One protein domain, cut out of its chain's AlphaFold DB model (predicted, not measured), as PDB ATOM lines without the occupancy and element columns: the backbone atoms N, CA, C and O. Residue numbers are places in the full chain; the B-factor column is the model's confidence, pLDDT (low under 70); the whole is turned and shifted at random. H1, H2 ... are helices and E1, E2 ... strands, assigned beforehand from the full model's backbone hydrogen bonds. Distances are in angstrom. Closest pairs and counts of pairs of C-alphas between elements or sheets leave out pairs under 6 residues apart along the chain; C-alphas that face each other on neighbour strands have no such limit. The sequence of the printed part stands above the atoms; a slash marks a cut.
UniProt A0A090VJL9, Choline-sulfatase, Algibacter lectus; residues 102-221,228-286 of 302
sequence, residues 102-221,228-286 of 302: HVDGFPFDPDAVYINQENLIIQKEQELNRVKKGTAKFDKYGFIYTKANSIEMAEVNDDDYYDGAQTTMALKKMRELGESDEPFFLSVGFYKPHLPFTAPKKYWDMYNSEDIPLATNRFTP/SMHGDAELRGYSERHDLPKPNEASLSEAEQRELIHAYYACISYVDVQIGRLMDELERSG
ATOM      1  N   HIS A 102       1.326 -15.381 -82.308       94.12
ATOM      2  CA  HIS A 102       1.086 -15.394 -83.740       94.12
ATOM      3  C   HIS A 102      -0.351 -14.984 -84.019       94.12
ATOM      4  O   HIS A 102      -1.260 -15.487 -83.369       94.12
ATOM      5  N   VAL A 103      -0.535 -14.091 -84.989       96.12
ATOM      6  CA  VAL A 103      -1.856 -13.666 -85.447       96.12
ATOM      7  C   VAL A 103      -2.351 -14.661 -86.487       96.12
ATOM      8  O   VAL A 103      -1.793 -14.733 -87.579       96.12
ATOM      9  N   ASP A 104      -3.392 -15.415 -86.141       94.12
ATOM     10  CA  ASP A 104      -3.981 -16.414 -87.031       94.12
ATOM     11  C   ASP A 104      -4.395 -15.805 -88.379       94.12
ATOM     12  O   ASP A 104      -4.917 -14.692 -88.451       94.12
ATOM     13  N   GLY A 105      -4.174 -16.560 -89.457       92.88
ATOM     14  CA  GLY A 105      -4.496 -16.137 -90.823       92.88
ATOM     15  C   GLY A 105      -3.415 -15.292 -91.504       92.88
ATOM     16  O   GLY A 105      -3.506 -15.071 -92.709       92.88
ATOM     17  N   PHE A 106      -2.371 -14.886 -90.780       94.88
ATOM     18  CA  PHE A 106      -1.216 -14.191 -91.344       94.88
ATOM     19  C   PHE A 106      -0.013 -15.137 -91.498       94.88
ATOM     20  O   PHE A 106       0.063 -16.159 -90.817       94.88
ATOM     21  N   PRO A 107       0.956 -14.821 -92.375       92.62
ATOM     22  CA  PRO A 107       2.223 -15.545 -92.420       92.62
ATOM     23  C   PRO A 107       3.038 -15.333 -91.136       92.62
ATOM     24  O   PRO A 107       2.811 -14.403 -90.359       92.62
ATOM     25  N   PHE A 108       4.041 -16.184 -90.920       88.62
ATOM     26  CA  PHE A 108       5.003 -16.009 -89.831       88.62
ATOM     27  C   PHE A 108       5.816 -14.713 -89.991       88.62
ATOM     28  O   PHE A 108       6.151 -14.080 -88.993       88.62
ATOM     29  N   ASP A 109       6.112 -14.329 -91.236       87.69
ATOM     30  CA  ASP A 109       6.772 -13.076 -91.607       87.69
ATOM     31  C   ASP A 109       5.813 -12.198 -92.441       87.69
ATOM     32  O   ASP A 109       5.782 -12.297 -93.672       87.69
ATOM     33  N   PRO A 110       4.978 -11.379 -91.779       91.69
ATOM     34  CA  PRO A 110       3.959 -10.534 -92.395       91.69
ATOM     35  C   PRO A 110       4.506  -9.199 -92.913       91.69
ATOM     36  O   PRO A 110       3.748  -8.237 -93.025       91.69
ATOM     37  N   ASP A 111       5.796  -9.134 -93.272       89.44
ATOM     38  CA  ASP A 111       6.394  -7.962 -93.924       89.44
ATOM     39  C   ASP A 111       5.543  -7.518 -95.137       89.44
ATOM     40  O   ASP A 111       5.238  -6.329 -95.263       89.44
ATOM     41  N   ALA A 112       5.113  -8.477 -95.977       93.12
ATOM     42  CA  ALA A 112       4.374  -8.261 -97.224       93.12
ATOM     43  C   ALA A 112       3.005  -8.972 -97.226       93.12
ATOM     44  O   ALA A 112       2.879 -10.121 -97.655       93.12
ATOM     45  N   VAL A 113       1.977  -8.263 -96.755       94.62
ATOM     46  CA  VAL A 113       0.576  -8.711 -96.746       94.62
ATOM     47  C   VAL A 113      -0.261  -7.733 -97.562       94.62
ATOM     48  O   VAL A 113      -0.134  -6.524 -97.391       94.62
ATOM     49  N   TYR A 114      -1.106  -8.271 -98.439       97.38
ATOM     50  CA  TYR A 114      -1.899  -7.515 -99.402       97.38
ATOM     51  C   TYR A 114      -3.374  -7.895 -99.317       97.38
ATOM     52  O   TYR A 114      -3.708  -9.011 -98.916       97.38
ATOM     53  N   ILE A 115      -4.243  -6.978 -99.729       97.19
ATOM     54  CA  ILE A 115      -5.699  -7.152 -99.710       97.19
ATOM     55  C   ILE A 115      -6.314  -6.885-101.085       97.19
ATOM     56  O   ILE A 115      -7.275  -7.555-101.479       97.19
ATOM     57  N   ASN A 116      -5.777  -5.923-101.840       97.75
ATOM     58  CA  ASN A 116      -6.339  -5.581-103.140       97.75
ATOM     59  C   ASN A 116      -6.134  -6.745-104.116       97.75
ATOM     60  O   ASN A 116      -5.066  -7.355-104.179       97.75
ATOM     61  N   GLN A 117      -7.159  -7.024-104.926       97.62
ATOM     62  CA  GLN A 117      -7.151  -8.155-105.862       97.62
ATOM     63  C   GLN A 117      -5.958  -8.128-106.822       97.62
ATOM     64  O   GLN A 117      -5.383  -9.171-107.104       97.62
ATOM     65  N   GLU A 118      -5.547  -6.944-107.280       97.06
ATOM     66  CA  GLU A 118      -4.365  -6.775-108.127       97.06
ATOM     67  C   GLU A 118      -3.099  -7.346-107.467       97.06
ATOM     68  O   GLU A 118      -2.429  -8.208-108.038       97.06
ATOM     69  N   ASN A 119      -2.808  -6.932-106.233       98.00
ATOM     70  CA  ASN A 119      -1.638  -7.408-105.505       98.00
ATOM     71  C   ASN A 119      -1.746  -8.892-105.149       98.00
ATOM     72  O   ASN A 119      -0.750  -9.606-105.240       98.00
ATOM     73  N   LEU A 120      -2.941  -9.380-104.802       97.50
ATOM     74  CA  LEU A 120      -3.170 -10.803-104.541       97.50
ATOM     75  C   LEU A 120      -2.904 -11.667-105.784       97.50
ATOM     76  O   LEU A 120      -2.313 -12.740-105.663       97.50
ATOM     77  N   ILE A 121      -3.283 -11.199-106.978       98.06
ATOM     78  CA  ILE A 121      -2.984 -11.882-108.246       98.06
ATOM     79  C   ILE A 121      -1.468 -11.946-108.464       98.06
ATOM     80  O   ILE A 121      -0.929 -13.036-108.660       98.06
ATOM     81  N   ILE A 122      -0.770 -10.811-108.352       97.62
ATOM     82  CA  ILE A 122       0.692 -10.739-108.511       97.62
ATOM     83  C   ILE A 122       1.390 -11.658-107.498       97.62
ATOM     84  O   ILE A 122       2.268 -12.448-107.859       97.62
ATOM     85  N   GLN A 123       0.978 -11.594-106.230       95.75
ATOM     86  CA  GLN A 123       1.523 -12.425-105.162       95.75
ATOM     87  C   GLN A 123       1.321 -13.909-105.484       95.75
ATOM     88  O   GLN A 123       2.274 -14.693-105.401       95.75
ATOM     89  N   LYS A 124       0.122 -14.291-105.949       96.50
ATOM     90  CA  LYS A 124      -0.203 -15.675-106.296       96.50
ATOM     91  C   LYS A 124       0.595 -16.192-107.485       96.50
ATOM     92  O   LYS A 124       1.064 -17.333-107.471       96.50
ATOM     93  N   GLU A 125       0.787 -15.372-108.509       97.00
ATOM     94  CA  GLU A 125       1.621 -15.724-109.657       97.00
ATOM     95  C   GLU A 125       3.070 -15.979-109.236       97.00
ATOM     96  O   GLU A 125       3.678 -16.972-109.650       97.00
ATOM     97  N   GLN A 126       3.624 -15.138-108.359       95.44
ATOM     98  CA  GLN A 126       4.968 -15.337-107.823       95.44
ATOM     99  C   GLN A 126       5.089 -16.608-106.979       95.44
ATOM    100  O   GLN A 126       6.079 -17.336-107.114       95.44
ATOM    101  N   GLU A 127       4.095 -16.909-106.140       96.00
ATOM    102  CA  GLU A 127       4.038 -18.165-105.387       96.00
ATOM    103  C   GLU A 127       4.078 -19.369-106.330       96.00
ATOM    104  O   GLU A 127       4.943 -20.240-106.200       96.00
ATOM    105  N   LEU A 128       3.186 -19.391-107.328       96.81
ATOM    106  CA  LEU A 128       3.108 -20.460-108.323       96.81
ATOM    107  C   LEU A 128       4.425 -20.605-109.089       96.81
ATOM    108  O   LEU A 128       4.879 -21.723-109.332       96.81
ATOM    109  N   ASN A 129       5.071 -19.492-109.434       96.12
ATOM    110  CA  ASN A 129       6.369 -19.501-110.101       96.12
ATOM    111  C   ASN A 129       7.471 -20.105-109.221       96.12
ATOM    112  O   ASN A 129       8.292 -20.875-109.722       96.12
ATOM    113  N   ARG A 130       7.487 -19.818-107.913       96.31
ATOM    114  CA  ARG A 130       8.437 -20.436-106.970       96.31
ATOM    115  C   ARG A 130       8.181 -21.927-106.789       96.31
ATOM    116  O   ARG A 130       9.142 -22.693-106.736       96.31
ATOM    117  N   VAL A 131       6.916 -22.345-106.739       96.62
ATOM    118  CA  VAL A 131       6.541 -23.767-106.677       96.62
ATOM    119  C   VAL A 131       6.995 -24.493-107.944       96.62
ATOM    120  O   VAL A 131       7.706 -25.488-107.848       96.62
ATOM    121  N   LYS A 132       6.684 -23.956-109.133       97.12
ATOM    122  CA  LYS A 132       7.100 -24.531-110.429       97.12
ATOM    123  C   LYS A 132       8.619 -24.667-110.558       97.12
ATOM    124  O   LYS A 132       9.094 -25.632-111.143       97.12
ATOM    125  N   LYS A 133       9.378 -23.710-110.015       97.12
ATOM    126  CA  LYS A 133      10.852 -23.720-110.023       97.12
ATOM    127  C   LYS A 133      11.472 -24.583-108.915       97.12
ATOM    128  O   LYS A 133      12.691 -24.710-108.882       97.12
ATOM    129  N   GLY A 134      10.677 -25.138-107.997       96.50
ATOM    130  CA  GLY A 134      11.182 -25.890-106.843       96.50
ATOM    131  C   GLY A 134      11.921 -25.028-105.811       96.50
ATOM    132  O   GLY A 134      12.698 -25.549-105.019       96.50
ATOM    133  N   THR A 135      11.702 -23.709-105.812       96.50
ATOM    134  CA  THR A 135      12.362 -22.752-104.907       96.50
ATOM    135  C   THR A 135      11.424 -22.204-103.830       96.50
ATOM    136  O   THR A 135      11.783 -21.266-103.116       96.50
ATOM    137  N   ALA A 136      10.197 -22.724-103.741       95.12
ATOM    138  CA  ALA A 136       9.242 -22.338-102.712       95.12
ATOM    139  C   ALA A 136       9.771 -22.708-101.319       95.12
ATOM    140  O   ALA A 136      10.231 -23.824-101.087       95.12
ATOM    141  N   LYS A 137       9.684 -21.753-100.393       93.12
ATOM    142  CA  LYS A 137       9.969 -21.952 -98.974       93.12
ATOM    143  C   LYS A 137       8.701 -21.620 -98.213       93.12
ATOM    144  O   LYS A 137       8.299 -20.459 -98.198       93.12
ATOM    145  N   PHE A 138       8.084 -22.650 -97.657       93.56
ATOM    146  CA  PHE A 138       6.923 -22.507 -96.797       93.56
ATOM    147  C   PHE A 138       7.392 -22.152 -95.393       93.56
ATOM    148  O   PHE A 138       8.360 -22.735 -94.894       93.56
ATOM    149  N   ASP A 139       6.725 -21.194 -94.769       91.56
ATOM    150  CA  ASP A 139       6.871 -20.976 -93.341       91.56
ATOM    151  C   ASP A 139       6.129 -22.059 -92.540       91.56
ATOM    152  O   ASP A 139       5.479 -22.957 -93.083       91.56
ATOM    153  N   LYS A 140       6.230 -21.977 -91.211       89.75
ATOM    154  CA  LYS A 140       5.624 -22.954 -90.296       89.75
ATOM    155  C   LYS A 140       4.086 -22.944 -90.282       89.75
ATOM    156  O   LYS A 140       3.500 -23.813 -89.644       89.75
ATOM    157  N   TYR A 141       3.450 -21.990 -90.964       91.12
ATOM    158  CA  TYR A 141       1.998 -21.872 -91.106       91.12
ATOM    159  C   TYR A 141       1.525 -22.133 -92.544       91.12
ATOM    160  O   TYR A 141       0.335 -22.046 -92.827       91.12
ATOM    161  N   GLY A 142       2.436 -22.516 -93.445       92.25
ATOM    162  CA  GLY A 142       2.112 -22.899 -94.817       92.25
ATOM    163  C   GLY A 142       2.072 -21.741 -95.816       92.25
ATOM    164  O   GLY A 142       1.614 -21.944 -96.940       92.25
ATOM    165  N   PHE A 143       2.581 -20.559 -95.460       93.12
ATOM    166  CA  PHE A 143       2.662 -19.420 -96.376       93.12
ATOM    167  C   PHE A 143       4.007 -19.369 -97.100       93.12
ATOM    168  O   PHE A 143       5.034 -19.807 -96.581       93.12
ATOM    169  N   ILE A 144       4.019 -18.793 -98.303       93.56
ATOM    170  CA  ILE A 144       5.242 -18.494 -99.051       93.56
ATOM    171  C   ILE A 144       5.406 -16.976 -99.070       93.56
ATOM    172  O   ILE A 144       4.576 -16.274 -99.627       93.56
ATOM    173  N   TYR A 145       6.509 -16.463 -98.526       92.75
ATOM    174  CA  TYR A 145       6.775 -15.023 -98.537       92.75
ATOM    175  C   TYR A 145       7.030 -14.496 -99.960       92.75
ATOM    176  O   TYR A 145       8.101 -14.738-100.524       92.75
ATOM    177  N   THR A 146       6.099 -13.753-100.547       94.31
ATOM    178  CA  THR A 146       6.220 -13.121-101.875       94.31
ATOM    179  C   THR A 146       5.775 -11.662-101.820       94.31
ATOM    180  O   THR A 146       4.923 -11.288-101.019       94.31
ATOM    181  N   LYS A 147       6.387 -10.825-102.666       94.75
ATOM    182  CA  LYS A 147       6.146  -9.378-102.718       94.75
ATOM    183  C   LYS A 147       5.313  -9.059-103.951       94.75
ATOM    184  O   LYS A 147       5.669  -9.505-105.028       94.75
ATOM    185  N   ALA A 148       4.250  -8.284-103.823       96.69
ATOM    186  CA  ALA A 148       3.543  -7.719-104.966       96.69
ATOM    187  C   ALA A 148       4.063  -6.299-105.226       96.69
ATOM    188  O   ALA A 148       5.282  -6.110-105.297       96.69
ATOM    189  N   ASN A 149       3.173  -5.315-105.351       97.44
ATOM    190  CA  ASN A 149       3.588  -3.931-105.508       97.44
ATOM    191  C   ASN A 149       4.164  -3.365-104.197       97.44
ATOM    192  O   ASN A 149       3.893  -3.859-103.096       97.44
ATOM    193  N   SER A 150       4.996  -2.333-104.305       97.31
ATOM    194  CA  SER A 150       5.610  -1.629-103.169       97.31
ATOM    195  C   SER A 150       4.611  -0.818-102.348       97.31
ATOM    196  O   SER A 150       4.927  -0.438-101.222       97.31
ATOM    197  N   ILE A 151       3.417  -0.571-102.889       97.62
ATOM    198  CA  ILE A 151       2.370   0.267-102.309       97.62
ATOM    199  C   ILE A 151       1.016  -0.448-102.386       97.62
ATOM    200  O   ILE A 151       0.678  -1.060-103.400       97.62
ATOM    201  N   GLU A 152       0.212  -0.323-101.328       97.94
ATOM    202  CA  GLU A 152      -1.208  -0.661-101.368       97.94
ATOM    203  C   GLU A 152      -2.058   0.283-100.513       97.94
ATOM    204  O   GLU A 152      -1.784   0.517 -99.334       97.94
ATOM    205  N   MET A 153      -3.147   0.751-101.120       97.44
ATOM    206  CA  MET A 153      -4.202   1.530-100.487       97.44
ATOM    207  C   MET A 153      -5.526   0.766-100.634       97.44
ATOM    208  O   MET A 153      -6.157   0.816-101.691       97.44
ATOM    209  N   ALA A 154      -5.934   0.033 -99.597       98.12
ATOM    210  CA  ALA A 154      -7.184  -0.735 -99.587       98.12
ATOM    211  C   ALA A 154      -8.254  -0.052 -98.719       98.12
ATOM    212  O   ALA A 154      -7.952   0.475 -97.648       98.12
ATOM    213  N   GLU A 155      -9.515  -0.051 -99.152       98.25
ATOM    214  CA  GLU A 155     -10.642   0.479 -98.369       98.25
ATOM    215  C   GLU A 155     -11.139  -0.570 -97.366       98.25
ATOM    216  O   GLU A 155     -12.074  -1.323 -97.625       98.25
ATOM    217  N   VAL A 156     -10.441  -0.652 -96.235       98.44
ATOM    218  CA  VAL A 156     -10.600  -1.701 -95.221       98.44
ATOM    219  C   VAL A 156     -10.432  -1.153 -93.802       98.44
ATOM    220  O   VAL A 156     -10.122   0.028 -93.608       98.44
ATOM    221  N   ASN A 157     -10.636  -2.003 -92.797       98.44
ATOM    222  CA  ASN A 157     -10.381  -1.678 -91.400       98.44
ATOM    223  C   ASN A 157      -8.901  -1.869 -91.039       98.44
ATOM    224  O   ASN A 157      -8.105  -2.425 -91.790       98.44
ATOM    225  N   ASP A 158      -8.538  -1.425 -89.837       98.50
ATOM    226  CA  ASP A 158      -7.154  -1.482 -89.349       98.50
ATOM    227  C   ASP A 158      -6.645  -2.908 -89.205       98.50
ATOM    228  O   ASP A 158      -5.489  -3.179 -89.524       98.50
ATOM    229  N   ASP A 159      -7.514  -3.803 -88.740       98.19
ATOM    230  CA  ASP A 159      -7.189  -5.197 -88.451       98.19
ATOM    231  C   ASP A 159      -7.173  -6.087 -89.703       98.19
ATOM    232  O   ASP A 159      -6.758  -7.240 -89.622       98.19
ATOM    233  N   ASP A 160      -7.576  -5.567 -90.866       97.56
ATOM    234  CA  ASP A 160      -7.427  -6.294 -92.129       97.56
ATOM    235  C   ASP A 160      -5.946  -6.338 -92.571       97.56
ATOM    236  O   ASP A 160      -5.531  -7.239 -93.301       97.56
ATOM    237  N   TYR A 161      -5.117  -5.417 -92.062       98.19
ATOM    238  CA  TYR A 161      -3.657  -5.489 -92.139       98.19
ATOM    239  C   TYR A 161      -3.042  -5.959 -90.812       98.19
ATOM    240  O   TYR A 161      -3.602  -5.786 -89.725       98.19
ATOM    241  N   TYR A 162      -1.834  -6.526 -90.898       97.62
ATOM    242  CA  TYR A 162      -1.187  -7.199 -89.769       97.62
ATOM    243  C   TYR A 162      -0.985  -6.300 -88.544       97.62
ATOM    244  O   TYR A 162      -1.199  -6.757 -87.425       97.62
ATOM    245  N   ASP A 163      -0.585  -5.035 -88.721       98.12
ATOM    246  CA  ASP A 163      -0.263  -4.155 -87.589       98.12
ATOM    247  C   ASP A 163      -1.491  -3.849 -86.704       98.12
ATOM    248  O   ASP A 163      -1.372  -3.758 -85.480       98.12
ATOM    249  N   GLY A 164      -2.687  -3.775 -87.285       98.38
ATOM    250  CA  GLY A 164      -3.944  -3.643 -86.550       98.38
ATOM    251  C   GLY A 164      -4.348  -4.960 -85.899       98.38
ATOM    252  O   GLY A 164      -4.622  -4.992 -84.697       98.38
ATOM    253  N   ALA A 165      -4.263  -6.071 -86.636       98.44
ATOM    254  CA  ALA A 165      -4.596  -7.395 -86.113       98.44
ATOM    255  C   ALA A 165      -3.698  -7.793 -84.926       98.44
ATOM    256  O   ALA A 165      -4.184  -8.272 -83.896       98.44
ATOM    257  N   GLN A 166      -2.388  -7.532 -85.018       97.56
ATOM    258  CA  GLN A 166      -1.464  -7.759 -83.905       97.56
ATOM    259  C   GLN A 166      -1.755  -6.828 -82.731       97.56
ATOM    260  O   GLN A 166      -1.601  -7.237 -81.585       97.56
ATOM    261  N   THR A 167      -2.225  -5.604 -82.982       98.50
ATOM    262  CA  THR A 167      -2.633  -4.700 -81.903       98.50
ATOM    263  C   THR A 167      -3.810  -5.297 -81.152       98.50
ATOM    264  O   THR A 167      -3.740  -5.429 -79.937       98.50
ATOM    265  N   THR A 168      -4.844  -5.775 -81.847       98.56
ATOM    266  CA  THR A 168      -5.968  -6.491 -81.215       98.56
ATOM    267  C   THR A 168      -5.506  -7.680 -80.374       98.56
ATOM    268  O   THR A 168      -5.968  -7.858 -79.243       98.56
ATOM    269  N   MET A 169      -4.551  -8.463 -80.878       98.31
ATOM    270  CA  MET A 169      -3.957  -9.568 -80.128       98.31
ATOM    271  C   MET A 169      -3.184  -9.097 -78.887       98.31
ATOM    272  O   MET A 169      -3.346  -9.676 -77.811       98.31
ATOM    273  N   ALA A 170      -2.387  -8.036 -79.009       97.50
ATOM    274  CA  ALA A 170      -1.656  -7.441 -77.897       97.50
ATOM    275  C   ALA A 170      -2.609  -6.932 -76.811       97.50
ATOM    276  O   ALA A 170      -2.392  -7.222 -75.640       97.50
ATOM    277  N   LEU A 171      -3.704  -6.261 -77.184       97.56
ATOM    278  CA  LEU A 171      -4.724  -5.786 -76.243       97.56
ATOM    279  C   LEU A 171      -5.349  -6.939 -75.454       97.56
ATOM    280  O   LEU A 171      -5.519  -6.840 -74.239       97.56
ATOM    281  N   LYS A 172      -5.673  -8.050 -76.128       97.44
ATOM    282  CA  LYS A 172      -6.170  -9.257 -75.458       97.44
ATOM    283  C   LYS A 172      -5.134  -9.788 -74.466       97.44
ATOM    284  O   LYS A 172      -5.472 -10.023 -73.310       97.44
ATOM    285  N   LYS A 173      -3.874  -9.916 -74.894       96.81
ATOM    286  CA  LYS A 173      -2.801 -10.414 -74.031       96.81
ATOM    287  C   LYS A 173      -2.527  -9.484 -72.845       96.81
ATOM    288  O   LYS A 173      -2.327  -9.971 -71.745       96.81
ATOM    289  N   MET A 174      -2.562  -8.165 -73.026       94.75
ATOM    290  CA  MET A 174      -2.404  -7.203 -71.928       94.75
ATOM    291  C   MET A 174      -3.468  -7.386 -70.845       94.75
ATOM    292  O   MET A 174      -3.148  -7.297 -69.665       94.75
ATOM    293  N   ARG A 175      -4.715  -7.679 -71.236       95.50
ATOM    294  CA  ARG A 175      -5.799  -7.969 -70.286       95.50
ATOM    295  C   ARG A 175      -5.531  -9.249 -69.512       95.50
ATOM    296  O   ARG A 175      -5.606  -9.214 -68.296       95.50
ATOM    297  N   GLU A 176      -5.160 -10.324 -70.210       95.69
ATOM    298  CA  GLU A 176      -4.788 -11.603 -69.583       95.69
ATOM    299  C   GLU A 176      -3.629 -11.424 -68.590       95.69
ATOM    300  O   GLU A 176      -3.688 -11.908 -67.466       95.69
ATOM    301  N   LEU A 177      -2.585 -10.684 -68.976       93.81
ATOM    302  CA  LEU A 177      -1.437 -10.416 -68.106       93.81
ATOM    303  C   LEU A 177      -1.818  -9.565 -66.888       93.81
ATOM    304  O   LEU A 177      -1.267  -9.766 -65.812       93.81
ATOM    305  N   GLY A 178      -2.771  -8.643 -67.042       92.00
ATOM    306  CA  GLY A 178      -3.284  -7.805 -65.956       92.00
ATOM    307  C   GLY A 178      -4.181  -8.532 -64.945       92.00
ATOM    308  O   GLY A 178      -4.524  -7.938 -63.927       92.00
ATOM    309  N   GLU A 179      -4.568  -9.788 -65.197       93.38
ATOM    310  CA  GLU A 179      -5.298 -10.627 -64.229       93.38
ATOM    311  C   GLU A 179      -4.373 -11.244 -63.163       93.38
ATOM    312  O   GLU A 179      -4.857 -11.779 -62.165       93.38
ATOM    313  N   SER A 180      -3.054 -11.168 -63.364       89.94
ATOM    314  CA  SER A 180      -2.025 -11.697 -62.469       89.94
ATOM    315  C   SER A 180      -1.221 -10.573 -61.806       89.94
ATOM    316  O   SER A 180      -0.997  -9.520 -62.400       89.94
ATOM    317  N   ASP A 181      -0.722 -10.826 -60.594       90.00
ATOM    318  CA  ASP A 181       0.267  -9.964 -59.927       90.00
ATOM    319  C   ASP A 181       1.706 -10.216 -60.437       90.00
ATOM    320  O   ASP A 181       2.647  -9.523 -60.035       90.00
ATOM    321  N   GLU A 182       1.905 -11.220 -61.299       92.19
ATOM    322  CA  GLU A 182       3.202 -11.512 -61.914       92.19
ATOM    323  C   GLU A 182       3.630 -10.362 -62.846       92.19
ATOM    324  O   GLU A 182       2.868  -9.957 -63.730       92.19
ATOM    325  N   PRO A 183       4.852  -9.817 -62.697       94.06
ATOM    326  CA  PRO A 183       5.322  -8.774 -63.594       94.06
ATOM    327  C   PRO A 183       5.538  -9.347 -64.999       94.06
ATOM    328  O   PRO A 183       5.976 -10.482 -65.164       94.06
ATOM    329  N   PHE A 184       5.292  -8.548 -66.035       94.81
ATOM    330  CA  PHE A 184       5.450  -8.999 -67.417       94.81
ATOM    331  C   PHE A 184       6.277  -8.037 -68.267       94.81
ATOM    332  O   PHE A 184       6.355  -6.833 -68.009       94.81
ATOM    333  N   PHE A 185       6.909  -8.589 -69.300       95.69
ATOM    334  CA  PHE A 185       7.558  -7.845 -70.374       95.69
ATOM    335  C   PHE A 185       6.839  -8.195 -71.675       95.69
ATOM    336  O   PHE A 185       6.940  -9.322 -72.154       95.69
ATOM    337  N   LEU A 186       6.108  -7.236 -72.240       95.62
ATOM    338  CA  LEU A 186       5.416  -7.396 -73.517       95.62
ATOM    339  C   LEU A 186       6.129  -6.566 -74.583       95.62
ATOM    340  O   LEU A 186       6.223  -5.346 -74.461       95.62
ATOM    341  N   SER A 187       6.597  -7.228 -75.639       95.69
ATOM    342  CA  SER A 187       7.170  -6.572 -76.811       95.69
ATOM    343  C   SER A 187       6.214  -6.664 -77.993       95.69
ATOM    344  O   SER A 187       5.848  -7.765 -78.401       95.69
ATOM    345  N   VAL A 188       5.840  -5.513 -78.555       95.94
ATOM    346  CA  VAL A 188       4.997  -5.401 -79.754       95.94
ATOM    347  C   VAL A 188       5.805  -4.706 -80.846       95.94
ATOM    348  O   VAL A 188       6.057  -3.504 -80.780       95.94
ATOM    349  N   GLY A 189       6.262  -5.475 -81.833       94.94
ATOM    350  CA  GLY A 189       7.060  -4.961 -82.942       94.94
ATOM    351  C   GLY A 189       6.210  -4.650 -84.170       94.94
ATOM    352  O   GLY A 189       5.898  -5.562 -84.937       94.94
ATOM    353  N   PHE A 190       5.881  -3.377 -84.384       96.00
ATOM    354  CA  PHE A 190       5.213  -2.929 -85.609       96.00
ATOM    355  C   PHE A 190       6.090  -3.124 -86.849       96.00
ATOM    356  O   PHE A 190       7.316  -2.973 -86.798       96.00
ATOM    357  N   TYR A 191       5.446  -3.490 -87.956       95.31
ATOM    358  CA  TYR A 191       6.096  -3.720 -89.241       95.31
ATOM    359  C   TYR A 191       6.169  -2.436 -90.056       95.31
ATOM    360  O   TYR A 191       7.229  -2.083 -90.575       95.31
ATOM    361  N   LYS A 192       5.058  -1.712 -90.178       96.81
ATOM    362  CA  LYS A 192       5.042  -0.427 -90.865       96.81
ATOM    363  C   LYS A 192       5.871   0.607 -90.071       96.81
ATOM    364  O   LYS A 192       5.948   0.535 -88.844       96.81
ATOM    365  N   PRO A 193       6.535   1.556 -90.753       96.44
ATOM    366  CA  PRO A 193       6.441   1.862 -92.179       96.44
ATOM    367  C   PRO A 193       7.461   1.114 -93.063       96.44
ATOM    368  O   PRO A 193       7.846   1.631 -94.101       96.44
ATOM    369  N   HIS A 194       7.920  -0.089 -92.695       95.31
ATOM    370  CA  HIS A 194       8.732  -0.920 -93.595       95.31
ATOM    371  C   HIS A 194       7.958  -1.274 -94.876       95.31
ATOM    372  O   HIS A 194       6.747  -1.515 -94.825       95.31
ATOM    373  N   LEU A 195       8.658  -1.363 -96.009       95.75
ATOM    374  CA  LEU A 195       8.078  -1.779 -97.289       95.75
ATOM    375  C   LEU A 195       7.463  -3.199 -97.214       95.75
ATOM    376  O   LEU A 195       7.947  -4.034 -96.447       95.75
ATOM    377  N   PRO A 196       6.453  -3.520 -98.041       97.62
ATOM    378  CA  PRO A 196       5.653  -2.600 -98.846       97.62
ATOM    379  C   PRO A 196       4.846  -1.640 -97.966       97.62
ATOM    380  O   PRO A 196       4.461  -1.970 -96.843       97.62
ATOM    381  N   PHE A 197       4.575  -0.448 -98.483       98.38
ATOM    382  CA  PHE A 197       3.747   0.549 -97.823       98.38
ATOM    383  C   PHE A 197       2.268   0.206 -98.012       98.38
ATOM    384  O   PHE A 197       1.609   0.653 -98.949       98.38
ATOM    385  N   THR A 198       1.769  -0.640 -97.118       98.06
ATOM    386  CA  THR A 198       0.396  -1.145 -97.108       98.06
ATOM    387  C   THR A 198      -0.337  -0.574 -95.900       98.06
ATOM    388  O   THR A 198       0.042  -0.857 -94.759       98.06
ATOM    389  N   ALA A 199      -1.364   0.238 -96.134       98.38
ATOM    390  CA  ALA A 199      -2.167   0.834 -95.068       98.38
ATOM    391  C   ALA A 199      -3.618   1.065 -95.525       98.38
ATOM    392  O   ALA A 199      -3.842   1.326 -96.713       98.38
ATOM    393  N   PRO A 200      -4.608   1.036 -94.609       98.75
ATOM    394  CA  PRO A 200      -5.993   1.352 -94.947       98.75
ATOM    395  C   PRO A 200      -6.150   2.740 -95.573       98.75
ATOM    396  O   PRO A 200      -5.566   3.715 -95.095       98.75
ATOM    397  N   LYS A 201      -7.005   2.852 -96.593       98.62
ATOM    398  CA  LYS A 201      -7.256   4.069 -97.383       98.62
ATOM    399  C   LYS A 201      -7.510   5.311 -96.530       98.62
ATOM    400  O   LYS A 201      -6.985   6.377 -96.837       98.62
ATOM    401  N   LYS A 202      -8.220   5.167 -95.408       98.75
ATOM    402  CA  LYS A 202      -8.505   6.281 -94.490       98.75
ATOM    403  C   LYS A 202      -7.252   7.019 -93.989       98.75
ATOM    404  O   LYS A 202      -7.361   8.189 -93.645       98.75
ATOM    405  N   TYR A 203      -6.081   6.374 -93.954       98.69
ATOM    406  CA  TYR A 203      -4.812   7.009 -93.566       98.69
ATOM    407  C   TYR A 203      -4.119   7.735 -94.712       98.69
ATOM    408  O   TYR A 203      -3.414   8.714 -94.485       98.69
ATOM    409  N   TRP A 204      -4.336   7.280 -95.941       98.44
ATOM    410  CA  TRP A 204      -3.890   7.976 -97.143       98.44
ATOM    411  C   TRP A 204      -4.665   9.277 -97.313       98.44
ATOM    412  O   TRP A 204      -4.063  10.324 -97.539       98.44
ATOM    413  N   ASP A 205      -5.978   9.219 -97.088       98.44
ATOM    414  CA  ASP A 205      -6.905  10.351 -97.192       98.44
ATOM    415  C   ASP A 205      -6.637  11.467 -96.163       98.44
ATOM    416  O   ASP A 205      -7.195  12.559 -96.267       98.44
ATOM    417  N   MET A 206      -5.758  11.233 -95.182       98.06
ATOM    418  CA  MET A 206      -5.288  12.265 -94.247       98.06
ATOM    419  C   MET A 206      -4.336  13.277 -94.899       98.06
ATOM    420  O   MET A 206      -4.036  14.312 -94.295       98.06
ATOM    421  N   TYR A 207      -3.841  12.972 -96.100       97.75
ATOM    422  CA  TYR A 207      -2.830  13.748 -96.801       97.75
ATOM    423  C   TYR A 207      -3.271  14.050 -98.226       97.75
ATOM    424  O   TYR A 207      -3.756  13.183 -98.949       97.75
ATOM    425  N   ASN A 208      -3.021  15.281 -98.649       95.62
ATOM    426  CA  ASN A 208      -3.065  15.655-100.050       95.62
ATOM    427  C   ASN A 208      -1.658  15.479-100.641       95.62
ATOM    428  O   ASN A 208      -0.708  16.087-100.142       95.62
ATOM    429  N   SER A 209      -1.513  14.660-101.684       91.88
ATOM    430  CA  SER A 209      -0.215  14.336-102.301       91.88
ATOM    431  C   SER A 209       0.533  15.574-102.811       91.88
ATOM    432  O   SER A 209       1.764  15.644-102.748       91.88
ATOM    433  N   GLU A 210      -0.207  16.583-103.276       92.56
ATOM    434  CA  GLU A 210       0.356  17.831-103.802       92.56
ATOM    435  C   GLU A 210       1.011  18.691-102.710       92.56
ATOM    436  O   GLU A 210       1.984  19.403-102.972       92.56
ATOM    437  N   ASP A 211       0.554  18.555-101.463       92.25
ATOM    438  CA  ASP A 211       1.060  19.320-100.318       92.25
ATOM    439  C   ASP A 211       2.297  18.670 -99.671       92.25
ATOM    440  O   ASP A 211       2.918  19.251 -98.778       92.25
ATOM    441  N   ILE A 212       2.684  17.466-100.112       94.12
ATOM    442  CA  ILE A 212       3.839  16.739 -99.575       94.12
ATOM    443  C   ILE A 212       5.138  17.324-100.151       94.12
ATOM    444  O   ILE A 212       5.402  17.176-101.344       94.12
ATOM    445  N   PRO A 213       6.000  17.960 -99.340       93.25
ATOM    446  CA  PRO A 213       7.250  18.503 -99.830       93.25
ATOM    447  C   PRO A 213       8.181  17.367-100.237       93.25
ATOM    448  O   PRO A 213       8.296  16.342 -99.564       93.25
ATOM    449  N   LEU A 214       8.893  17.596-101.332       93.75
ATOM    450  CA  LEU A 214      10.018  16.761-101.705       93.75
ATOM    451  C   LEU A 214      11.252  17.130-100.883       93.75
ATOM    452  O   LEU A 214      11.382  18.258-100.403       93.75
ATOM    453  N   ALA A 215      12.187  16.186-100.778       90.12
ATOM    454  CA  ALA A 215      13.494  16.451-100.194       90.12
ATOM    455  C   ALA A 215      14.191  17.612-100.933       90.12
ATOM    456  O   ALA A 215      14.054  17.776-102.149       90.12
ATOM    457  N   THR A 216      14.952  18.437-100.214       89.56
ATOM    458  CA  THR A 216      15.683  19.561-100.836       89.56
ATOM    459  C   THR A 216      16.985  19.106-101.509       89.56
ATOM    460  O   THR A 216      17.515  19.785-102.389       89.56
ATOM    461  N   ASN A 217      17.456  17.911-101.160       87.06
ATOM    462  CA  ASN A 217      18.706  17.273-101.564       87.06
ATOM    463  C   ASN A 217      18.461  16.026-102.434       87.06
ATOM    464  O   ASN A 217      18.992  14.950-102.179       87.06
ATOM    465  N   ARG A 218      17.679  16.169-103.511       85.75
ATOM    466  CA  ARG A 218      17.337  15.085-104.465       85.75
ATOM    467  C   ARG A 218      18.490  14.682-105.389       85.75
ATOM    468  O   ARG A 218      18.265  14.344-106.547       85.75
ATOM    469  N   PHE A 219      19.723  14.789-104.925       83.81
ATOM    470  CA  PHE A 219      20.928  14.507-105.688       83.81
ATOM    471  C   PHE A 219      21.956  13.849-104.775       83.81
ATOM    472  O   PHE A 219      22.037  14.154-103.586       83.81
ATOM    473  N   THR A 220      22.776  12.966-105.345       84.19
ATOM    474  CA  THR A 220      23.930  12.423-104.626       84.19
ATOM    475  C   THR A 220      24.877  13.580-104.273       84.19
ATOM    476  O   THR A 220      25.206  14.371-105.167       84.19
ATOM    477  N   PRO A 221      25.312  13.727-103.003       87.25
ATOM    478  CA  PRO A 221      26.227  14.793-102.620       87.25
ATOM    479  C   PRO A 221      27.500  14.776-103.466       87.25
ATOM    480  O   PRO A 221      28.084  13.726-103.734       87.25
ATOM    481  N   SER A 228      29.052   5.142-100.206       88.12
ATOM    482  CA  SER A 228      28.226   5.778 -99.167       88.12
ATOM    483  C   SER A 228      26.750   5.856 -99.552       88.12
ATOM    484  O   SER A 228      25.913   6.101 -98.688       88.12
ATOM    485  N   MET A 229      26.427   5.663-100.834       85.56
ATOM    486  CA  MET A 229      25.053   5.641-101.323       85.56
ATOM    487  C   MET A 229      24.515   4.211-101.313       85.56
ATOM    488  O   MET A 229      25.097   3.303-101.909       85.56
ATOM    489  N   HIS A 230      23.381   4.015-100.648       85.69
ATOM    490  CA  HIS A 230      22.641   2.762-100.716       85.69
ATOM    491  C   HIS A 230      22.046   2.578-102.125       85.69
ATOM    492  O   HIS A 230      21.691   3.544-102.790       85.69
ATOM    493  N   GLY A 231      21.961   1.334-102.604       85.69
ATOM    494  CA  GLY A 231      21.494   1.026-103.965       85.69
ATOM    495  C   GLY A 231      19.980   0.835-104.104       85.69
ATOM    496  O   GLY A 231      19.513   0.458-105.175       85.69
ATOM    497  N   ASP A 232      19.217   1.022-103.029       87.81
ATOM    498  CA  ASP A 232      17.759   0.827-102.944       87.81
ATOM    499  C   ASP A 232      17.290  -0.555-103.412       87.81
ATOM    500  O   ASP A 232      16.213  -0.724-103.983       87.81
ATOM    501  N   ALA A 233      18.121  -1.569-103.156       90.19
ATOM    502  CA  ALA A 233      17.897  -2.939-103.607       90.19
ATOM    503  C   ALA A 233      16.568  -3.522-103.104       90.19
ATOM    504  O   ALA A 233      15.949  -4.325-103.796       90.19
ATOM    505  N   GLU A 234      16.116  -3.112-101.916       92.19
ATOM    506  CA  GLU A 234      14.842  -3.568-101.369       92.19
ATOM    507  C   GLU A 234      13.643  -3.059-102.177       92.19
ATOM    508  O   GLU A 234      12.777  -3.863-102.533       92.19
ATOM    509  N   LEU A 235      13.607  -1.757-102.487       94.19
ATOM    510  CA  LEU A 235      12.536  -1.149-103.279       94.19
ATOM    511  C   LEU A 235      12.486  -1.765-104.680       94.19
ATOM    512  O   LEU A 235      11.416  -2.077-105.184       94.19
ATOM    513  N   ARG A 236      13.648  -2.058-105.268       93.88
ATOM    514  CA  ARG A 236      13.761  -2.740-106.569       93.88
ATOM    515  C   ARG A 236      13.327  -4.204-106.545       93.88
ATOM    516  O   ARG A 236      13.361  -4.864-107.578       93.88
ATOM    517  N   GLY A 237      12.979  -4.741-105.378       93.06
ATOM    518  CA  GLY A 237      12.445  -6.090-105.221       93.06
ATOM    519  C   GLY A 237      10.929  -6.198-105.421       93.06
ATOM    520  O   GLY A 237      10.424  -7.317-105.352       93.06
ATOM    521  N   TYR A 238      10.223  -5.080-105.621       95.88
ATOM    522  CA  TYR A 238       8.776  -5.040-105.869       95.88
ATOM    523  C   TYR A 238       8.465  -5.015-107.368       95.88
ATOM    524  O   TYR A 238       9.249  -4.484-108.160       95.88
ATOM    525  N   SER A 239       7.326  -5.605-107.742       93.19
ATOM    526  CA  SER A 239       6.979  -5.944-109.130       93.19
ATOM    527  C   SER A 239       7.030  -4.756-110.093       93.19
ATOM    528  O   SER A 239       7.489  -4.896-111.223       93.19
ATOM    529  N   GLU A 240       6.602  -3.582-109.643       94.00
ATOM    530  CA  GLU A 240       6.527  -2.342-110.418       94.00
ATOM    531  C   GLU A 240       7.776  -1.453-110.289       94.00
ATOM    532  O   GLU A 240       7.834  -0.369-110.865       94.00
ATOM    533  N   ARG A 241       8.791  -1.890-109.531       93.81
ATOM    534  CA  ARG A 241       9.987  -1.094-109.192       93.81
ATOM    535  C   ARG A 241      11.305  -1.713-109.672       93.81
ATOM    536  O   ARG A 241      12.377  -1.201-109.347       93.81
ATOM    537  N   HIS A 242      11.262  -2.805-110.434       88.69
ATOM    538  CA  HIS A 242      12.467  -3.493-110.915       88.69
ATOM    539  C   HIS A 242      13.356  -2.615-111.815       88.69
ATOM    540  O   HIS A 242      14.582  -2.687-111.707       88.69
ATOM    541  N   ASP A 243      12.751  -1.750-112.633       89.12
ATOM    542  CA  ASP A 243      13.439  -0.962-113.669       89.12
ATOM    543  C   ASP A 243      13.764   0.484-113.250       89.12
ATOM    544  O   ASP A 243      14.071   1.331-114.088       89.12
ATOM    545  N   LEU A 244      13.709   0.797-111.950       90.44
ATOM    546  CA  LEU A 244      14.078   2.127-111.456       90.44
ATOM    547  C   LEU A 244      15.542   2.469-111.828       90.44
ATOM    548  O   LEU A 244      16.401   1.581-111.800       90.44
ATOM    549  N   PRO A 245      15.901   3.743-112.075       88.56
ATOM    550  CA  PRO A 245      17.306   4.143-112.210       88.56
ATOM    551  C   PRO A 245      18.050   3.924-110.888       88.56
ATOM    552  O   PRO A 245      17.431   4.006-109.822       88.56
ATOM    553  N   LYS A 246      19.359   3.639-110.902       86.00
ATOM    554  CA  LYS A 246      20.132   3.616-109.644       86.00
ATOM    555  C   LYS A 246      20.246   5.024-109.046       86.00
ATOM    556  O   LYS A 246      20.259   5.993-109.804       86.00
ATOM    557  N   PRO A 247      20.436   5.165-107.720       82.56
ATOM    558  CA  PRO A 247      20.483   6.486-107.077       82.56
ATOM    559  C   PRO A 247      21.643   7.377-107.550       82.56
ATOM    560  O   PRO A 247      21.580   8.598-107.446       82.56
ATOM    561  N   ASN A 248      22.704   6.769-108.090       83.06
ATOM    562  CA  ASN A 248      23.834   7.466-108.704       83.06
ATOM    563  C   ASN A 248      23.674   7.705-110.220       83.06
ATOM    564  O   ASN A 248      24.530   8.355-110.814       83.06
ATOM    565  N   GLU A 249      22.628   7.163-110.848       86.19
ATOM    566  CA  GLU A 249      22.329   7.324-112.275       86.19
ATOM    567  C   GLU A 249      21.306   8.447-112.483       86.19
ATOM    568  O   GLU A 249      21.556   9.375-113.250       86.19
ATOM    569  N   ALA A 250      20.171   8.390-111.780       87.12
ATOM    570  CA  ALA A 250      19.150   9.432-111.805       87.12
ATOM    571  C   ALA A 250      18.257   9.375-110.560       87.12
ATOM    572  O   ALA A 250      18.073   8.322-109.949       87.12
ATOM    573  N   SER A 251      17.659  10.514-110.222       87.75
ATOM    574  CA  SER A 251      16.611  10.594-109.205       87.75
ATOM    575  C   SER A 251      15.279  10.101-109.770       87.75
ATOM    576  O   SER A 251      15.013  10.256-110.963       87.75
ATOM    577  N   LEU A 252      14.425   9.550-108.906       91.00
ATOM    578  CA  LEU A 252      13.037   9.227-109.254       91.00
ATOM    579  C   LEU A 252      12.286  10.481-109.723       91.00
ATOM    580  O   LEU A 252      12.645  11.602-109.343       91.00
ATOM    581  N   SER A 253      11.223  10.316-110.510       91.69
ATOM    582  CA  SER A 253      10.369  11.450-110.879       91.69
ATOM    583  C   SER A 253       9.728  12.086-109.640       91.69
ATOM    584  O   SER A 253       9.565  11.447-108.601       91.69
ATOM    585  N   GLU A 254       9.347  13.364-109.727       93.81
ATOM    586  CA  GLU A 254       8.673  14.042-108.609       93.81
ATOM    587  C   GLU A 254       7.380  13.332-108.190       93.81
ATOM    588  O   GLU A 254       7.088  13.258-106.998       93.81
ATOM    589  N   ALA A 255       6.646  12.770-109.155       94.00
ATOM    590  CA  ALA A 255       5.431  12.008-108.903       94.00
ATOM    591  C   ALA A 255       5.721  10.719-108.115       94.00
ATOM    592  O   ALA A 255       5.089  10.489-107.090       94.00
ATOM    593  N   GLU A 256       6.721   9.929-108.525       93.19
ATOM    594  CA  GLU A 256       7.118   8.706-107.806       93.19
ATOM    595  C   GLU A 256       7.645   9.011-106.400       93.19
ATOM    596  O   GLU A 256       7.346   8.289-105.451       93.19
ATOM    597  N   GLN A 257       8.414  10.094-106.240       94.38
ATOM    598  CA  GLN A 257       8.871  10.526-104.918       94.38
ATOM    599  C   GLN A 257       7.684  10.880-104.015       94.38
ATOM    600  O   GLN A 257       7.624  10.410-102.881       94.38
ATOM    601  N   ARG A 258       6.728  11.681-104.508       96.06
ATOM    602  CA  ARG A 258       5.523  12.048-103.744       96.06
ATOM    603  C   ARG A 258       4.687  10.830-103.394       96.06
ATOM    604  O   ARG A 258       4.250  10.728-102.256       96.06
ATOM    605  N   GLU A 259       4.508   9.908-104.333       96.50
ATOM    606  CA  GLU A 259       3.765   8.667-104.126       96.50
ATOM    607  C   GLU A 259       4.376   7.832-102.988       96.50
ATOM    608  O   GLU A 259       3.675   7.456-102.046       96.50
ATOM    609  N   LEU A 260       5.695   7.606-103.015       96.56
ATOM    610  CA  LEU A 260       6.399   6.854-101.972       96.56
ATOM    611  C   LEU A 260       6.359   7.569-100.612       96.56
ATOM    612  O   LEU A 260       6.173   6.918 -99.585       96.56
ATOM    613  N   ILE A 261       6.496   8.900-100.582       97.19
ATOM    614  CA  ILE A 261       6.416   9.678 -99.335       97.19
ATOM    615  C   ILE A 261       4.985   9.668 -98.774       97.19
ATOM    616  O   ILE A 261       4.806   9.488 -97.570       97.19
ATOM    617  N   HIS A 262       3.961   9.812 -99.622       98.19
ATOM    618  CA  HIS A 262       2.548   9.728 -99.228       98.19
ATOM    619  C   HIS A 262       2.242   8.373 -98.599       98.19
ATOM    620  O   HIS A 262       1.679   8.308 -97.504       98.19
ATOM    621  N   ALA A 263       2.707   7.301 -99.236       98.25
ATOM    622  CA  ALA A 263       2.578   5.941 -98.742       98.25
ATOM    623  C   ALA A 263       3.252   5.732 -97.381       98.25
ATOM    624  O   ALA A 263       2.671   5.152 -96.457       98.25
ATOM    625  N   TYR A 264       4.467   6.262 -97.234       98.12
ATOM    626  CA  TYR A 264       5.219   6.228 -95.987       98.12
ATOM    627  C   TYR A 264       4.494   6.990 -94.863       98.12
ATOM    628  O   TYR A 264       4.378   6.489 -93.743       98.12
ATOM    629  N   TYR A 265       3.939   8.171 -95.157       98.19
ATOM    630  CA  TYR A 265       3.164   8.971 -94.201       98.19
ATOM    631  C   TYR A 265       1.859   8.285 -93.781       98.19
ATOM    632  O   TYR A 265       1.537   8.281 -92.589       98.19
ATOM    633  N   ALA A 266       1.147   7.651 -94.718       98.62
ATOM    634  CA  ALA A 266      -0.043   6.856 -94.419       98.62
ATOM    635  C   ALA A 266       0.287   5.696 -93.465       98.62
ATOM    636  O   ALA A 266      -0.397   5.503 -92.460       98.62
ATOM    637  N   CYS A 267       1.387   4.981 -93.719       98.62
ATOM    638  CA  CYS A 267       1.880   3.915 -92.845       98.62
ATOM    639  C   CYS A 267       2.238   4.416 -91.437       98.62
ATOM    640  O   CYS A 267       1.910   3.756 -90.452       98.62
ATOM    641  N   ILE A 268       2.874   5.588 -91.321       98.50
ATOM    642  CA  ILE A 268       3.181   6.185 -90.013       98.50
ATOM    643  C   ILE A 268       1.896   6.509 -89.242       98.50
ATOM    644  O   ILE A 268       1.795   6.159 -88.069       98.50
ATOM    645  N   SER A 269       0.906   7.146 -89.874       98.69
ATOM    646  CA  SER A 269      -0.368   7.453 -89.203       98.69
ATOM    647  C   SER A 269      -1.172   6.213 -88.842       98.69
ATOM    648  O   SER A 269      -1.837   6.194 -87.807       98.69
ATOM    649  N   TYR A 270      -1.090   5.161 -89.655       98.81
ATOM    650  CA  TYR A 270      -1.689   3.875 -89.332       98.81
ATOM    651  C   TYR A 270      -1.102   3.289 -88.041       98.81
ATOM    652  O   TYR A 270      -1.858   2.939 -87.129       98.81
ATOM    653  N   VAL A 271       0.228   3.256 -87.923       98.44
ATOM    654  CA  VAL A 271       0.926   2.780 -86.716       98.44
ATOM    655  C   VAL A 271       0.682   3.694 -85.517       98.44
ATOM    656  O   VAL A 271       0.516   3.198 -84.406       98.44
ATOM    657  N   ASP A 272       0.592   5.010 -85.716       98.56
ATOM    658  CA  ASP A 272       0.253   5.950 -84.643       98.56
ATOM    659  C   ASP A 272      -1.083   5.596 -83.974       98.56
ATOM    660  O   ASP A 272      -1.159   5.533 -82.747       98.56
ATOM    661  N   VAL A 273      -2.117   5.279 -84.761       98.69
ATOM    662  CA  VAL A 273      -3.407   4.831 -84.209       98.69
ATOM    663  C   VAL A 273      -3.264   3.515 -83.446       98.69
ATOM    664  O   VAL A 273      -3.872   3.356 -82.389       98.69
ATOM    665  N   GLN A 274      -2.434   2.589 -83.928       98.56
ATOM    666  CA  GLN A 274      -2.202   1.314 -83.247       98.56
ATOM    667  C   GLN A 274      -1.506   1.510 -81.892       98.56
ATOM    668  O   GLN A 274      -1.893   0.903 -80.894       98.56
ATOM    669  N   ILE A 275      -0.541   2.428 -81.825       96.94
ATOM    670  CA  ILE A 275       0.102   2.845 -80.573       96.94
ATOM    671  C   ILE A 275      -0.916   3.497 -79.632       96.94
ATOM    672  O   ILE A 275      -0.933   3.173 -78.445       96.94
ATOM    673  N   GLY A 276      -1.801   4.353 -80.154       97.31
ATOM    674  CA  GLY A 276      -2.904   4.941 -79.389       97.31
ATOM    675  C   GLY A 276      -3.784   3.884 -78.726       97.31
ATOM    676  O   GLY A 276      -4.013   3.944 -77.522       97.31
ATOM    677  N   ARG A 277      -4.173   2.841 -79.471       98.19
ATOM    678  CA  ARG A 277      -4.956   1.714 -78.934       98.19
ATOM    679  C   ARG A 277      -4.243   1.008 -77.773       98.19
ATOM    680  O   ARG A 277      -4.887   0.691 -76.775       98.19
ATOM    681  N   LEU A 278      -2.932   0.767 -77.885       95.56
ATOM    682  CA  LEU A 278      -2.136   0.169 -76.802       95.56
ATOM    683  C   LEU A 278      -2.073   1.085 -75.572       95.56
ATOM    684  O   LEU A 278      -2.221   0.616 -74.443       95.56
ATOM    685  N   MET A 279      -1.872   2.387 -75.781       93.56
ATOM    686  CA  MET A 279      -1.831   3.378 -74.704       93.56
ATOM    687  C   MET A 279      -3.165   3.488 -73.966       93.56
ATOM    688  O   MET A 279      -3.175   3.484 -72.735       93.56
ATOM    689  N   ASP A 280      -4.276   3.539 -74.698       95.12
ATOM    690  CA  ASP A 280      -5.616   3.609 -74.116       95.12
ATOM    691  C   ASP A 280      -5.902   2.380 -73.244       95.12
ATOM    692  O   ASP A 280      -6.501   2.486 -72.174       95.12
ATOM    693  N   GLU A 281      -5.428   1.200 -73.649       94.25
ATOM    694  CA  GLU A 281      -5.562  -0.013 -72.847       94.25
ATOM    695  C   GLU A 281      -4.663  -0.003 -71.610       94.25
ATOM    696  O   GLU A 281      -5.129  -0.413 -70.547       94.25
ATOM    697  N   LEU A 282      -3.424   0.498 -71.698       90.56
ATOM    698  CA  LEU A 282      -2.555   0.688 -70.523       90.56
ATOM    699  C   LEU A 282      -3.200   1.617 -69.485       90.56
ATOM    700  O   LEU A 282      -3.137   1.342 -68.285       90.56
ATOM    701  N   GLU A 283      -3.824   2.704 -69.940       90.56
ATOM    702  CA  GLU A 283      -4.535   3.653 -69.081       90.56
ATOM    703  C   GLU A 283      -5.777   2.996 -68.456       90.56
ATOM    704  O   GLU A 283      -5.928   2.979 -67.232       90.56
ATOM    705  N   ARG A 284      -6.621   2.364 -69.281       91.62
ATOM    706  CA  ARG A 284      -7.871   1.708 -68.861       91.62
ATOM    707  C   ARG A 284      -7.655   0.572 -67.860       91.62
ATOM    708  O   ARG A 284      -8.476   0.382 -66.967       91.62
ATOM    709  N   SER A 285      -6.587  -0.202 -68.032       89.12
ATOM    710  CA  SER A 285      -6.256  -1.359 -67.185       89.12
ATOM    711  C   SER A 285      -5.457  -0.989 -65.930       89.12
ATOM    712  O   SER A 285      -5.185  -1.853 -65.104       89.12
ATOM    713  N   GLY A 286      -5.056   0.279 -65.768       86.62
ATOM    714  CA  GLY A 286      -4.184   0.699 -64.668       86.62
ATOM    715  C   GLY A 286      -2.741   0.187 -64.785       86.62
ATOM    716  O   GLY A 286      -1.937   0.398 -63.872       86.62
TER     717      GLY A 286
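What this domain is: This is residues 102 to 221 and 228 to 286 of the 302 residues of the protein "Choline-sulfatase" of Algibacter lectus (UniProt A0A090VJL9). One long helix, H4, runs along one side, packing with residues 259 to 271 on a small sheet, E1 and E3, and lying side by side with H2 through residues 271 to 281; E2 runs back beside H2. H1 lies beyond the sheet, on the other side from H4, and points away from it. The 179 printed residues, mostly helix by class but under half in named elements, give H1 E1 H2 E2 E3 H3 H4 along the chain, with E1 and E3 parallel. The whole is only just compact, close to loose, with a radius of gyration of the C-alphas of 18.8 A and spans of 59 by 45 by 35 A.

How they stand to each other: H1, residues 117 to 132, touches no helix. E1, residues 151 to 154, and E3, residues 197 to 200, are parallel at 10 degrees, with N 152 and O 197 within hydrogen-bond range at 2.9 A. H2, residues 162 to 177, touches residues 271 to 281 of H4, residues 254 to 284, at a shallow tilt of 13 degrees, the same way; their closest C-alphas, Thr 167 and Gln 274, are 6.2 A apart. E2, residues 184 to 189, pairs with no named strand. H3, residues 201 to 204, touches H4, closest at the C-alphas of Trp 204 and Ala 266, 4.8 A. In H1, H2 and H4 every O i to N i+4 pair is within hydrogen-bond range; H3 is too short for one.

Where its parts are: H1 begins at C-alpha 117, (-7.151, -8.155, -105.862), and spans 22.2 A. H2 spans 21.9 A and E2 16.1 A. H4 spans 44.8 A and ends at C-alpha 284, (-7.871, 1.708, -68.861).

The domain as a whole: The C-alphas of Asp 181 and Glu 249, the two farthest apart, are 59.4 A apart. Residues 222 to 227 are not printed, and C-alphas 221 and 228 are 9.9 A apart across this cut, which lies in the link from H3 to H4. The link from H1 to E1, 18 residues, is long. No printed residue is under 70 in pLDDT.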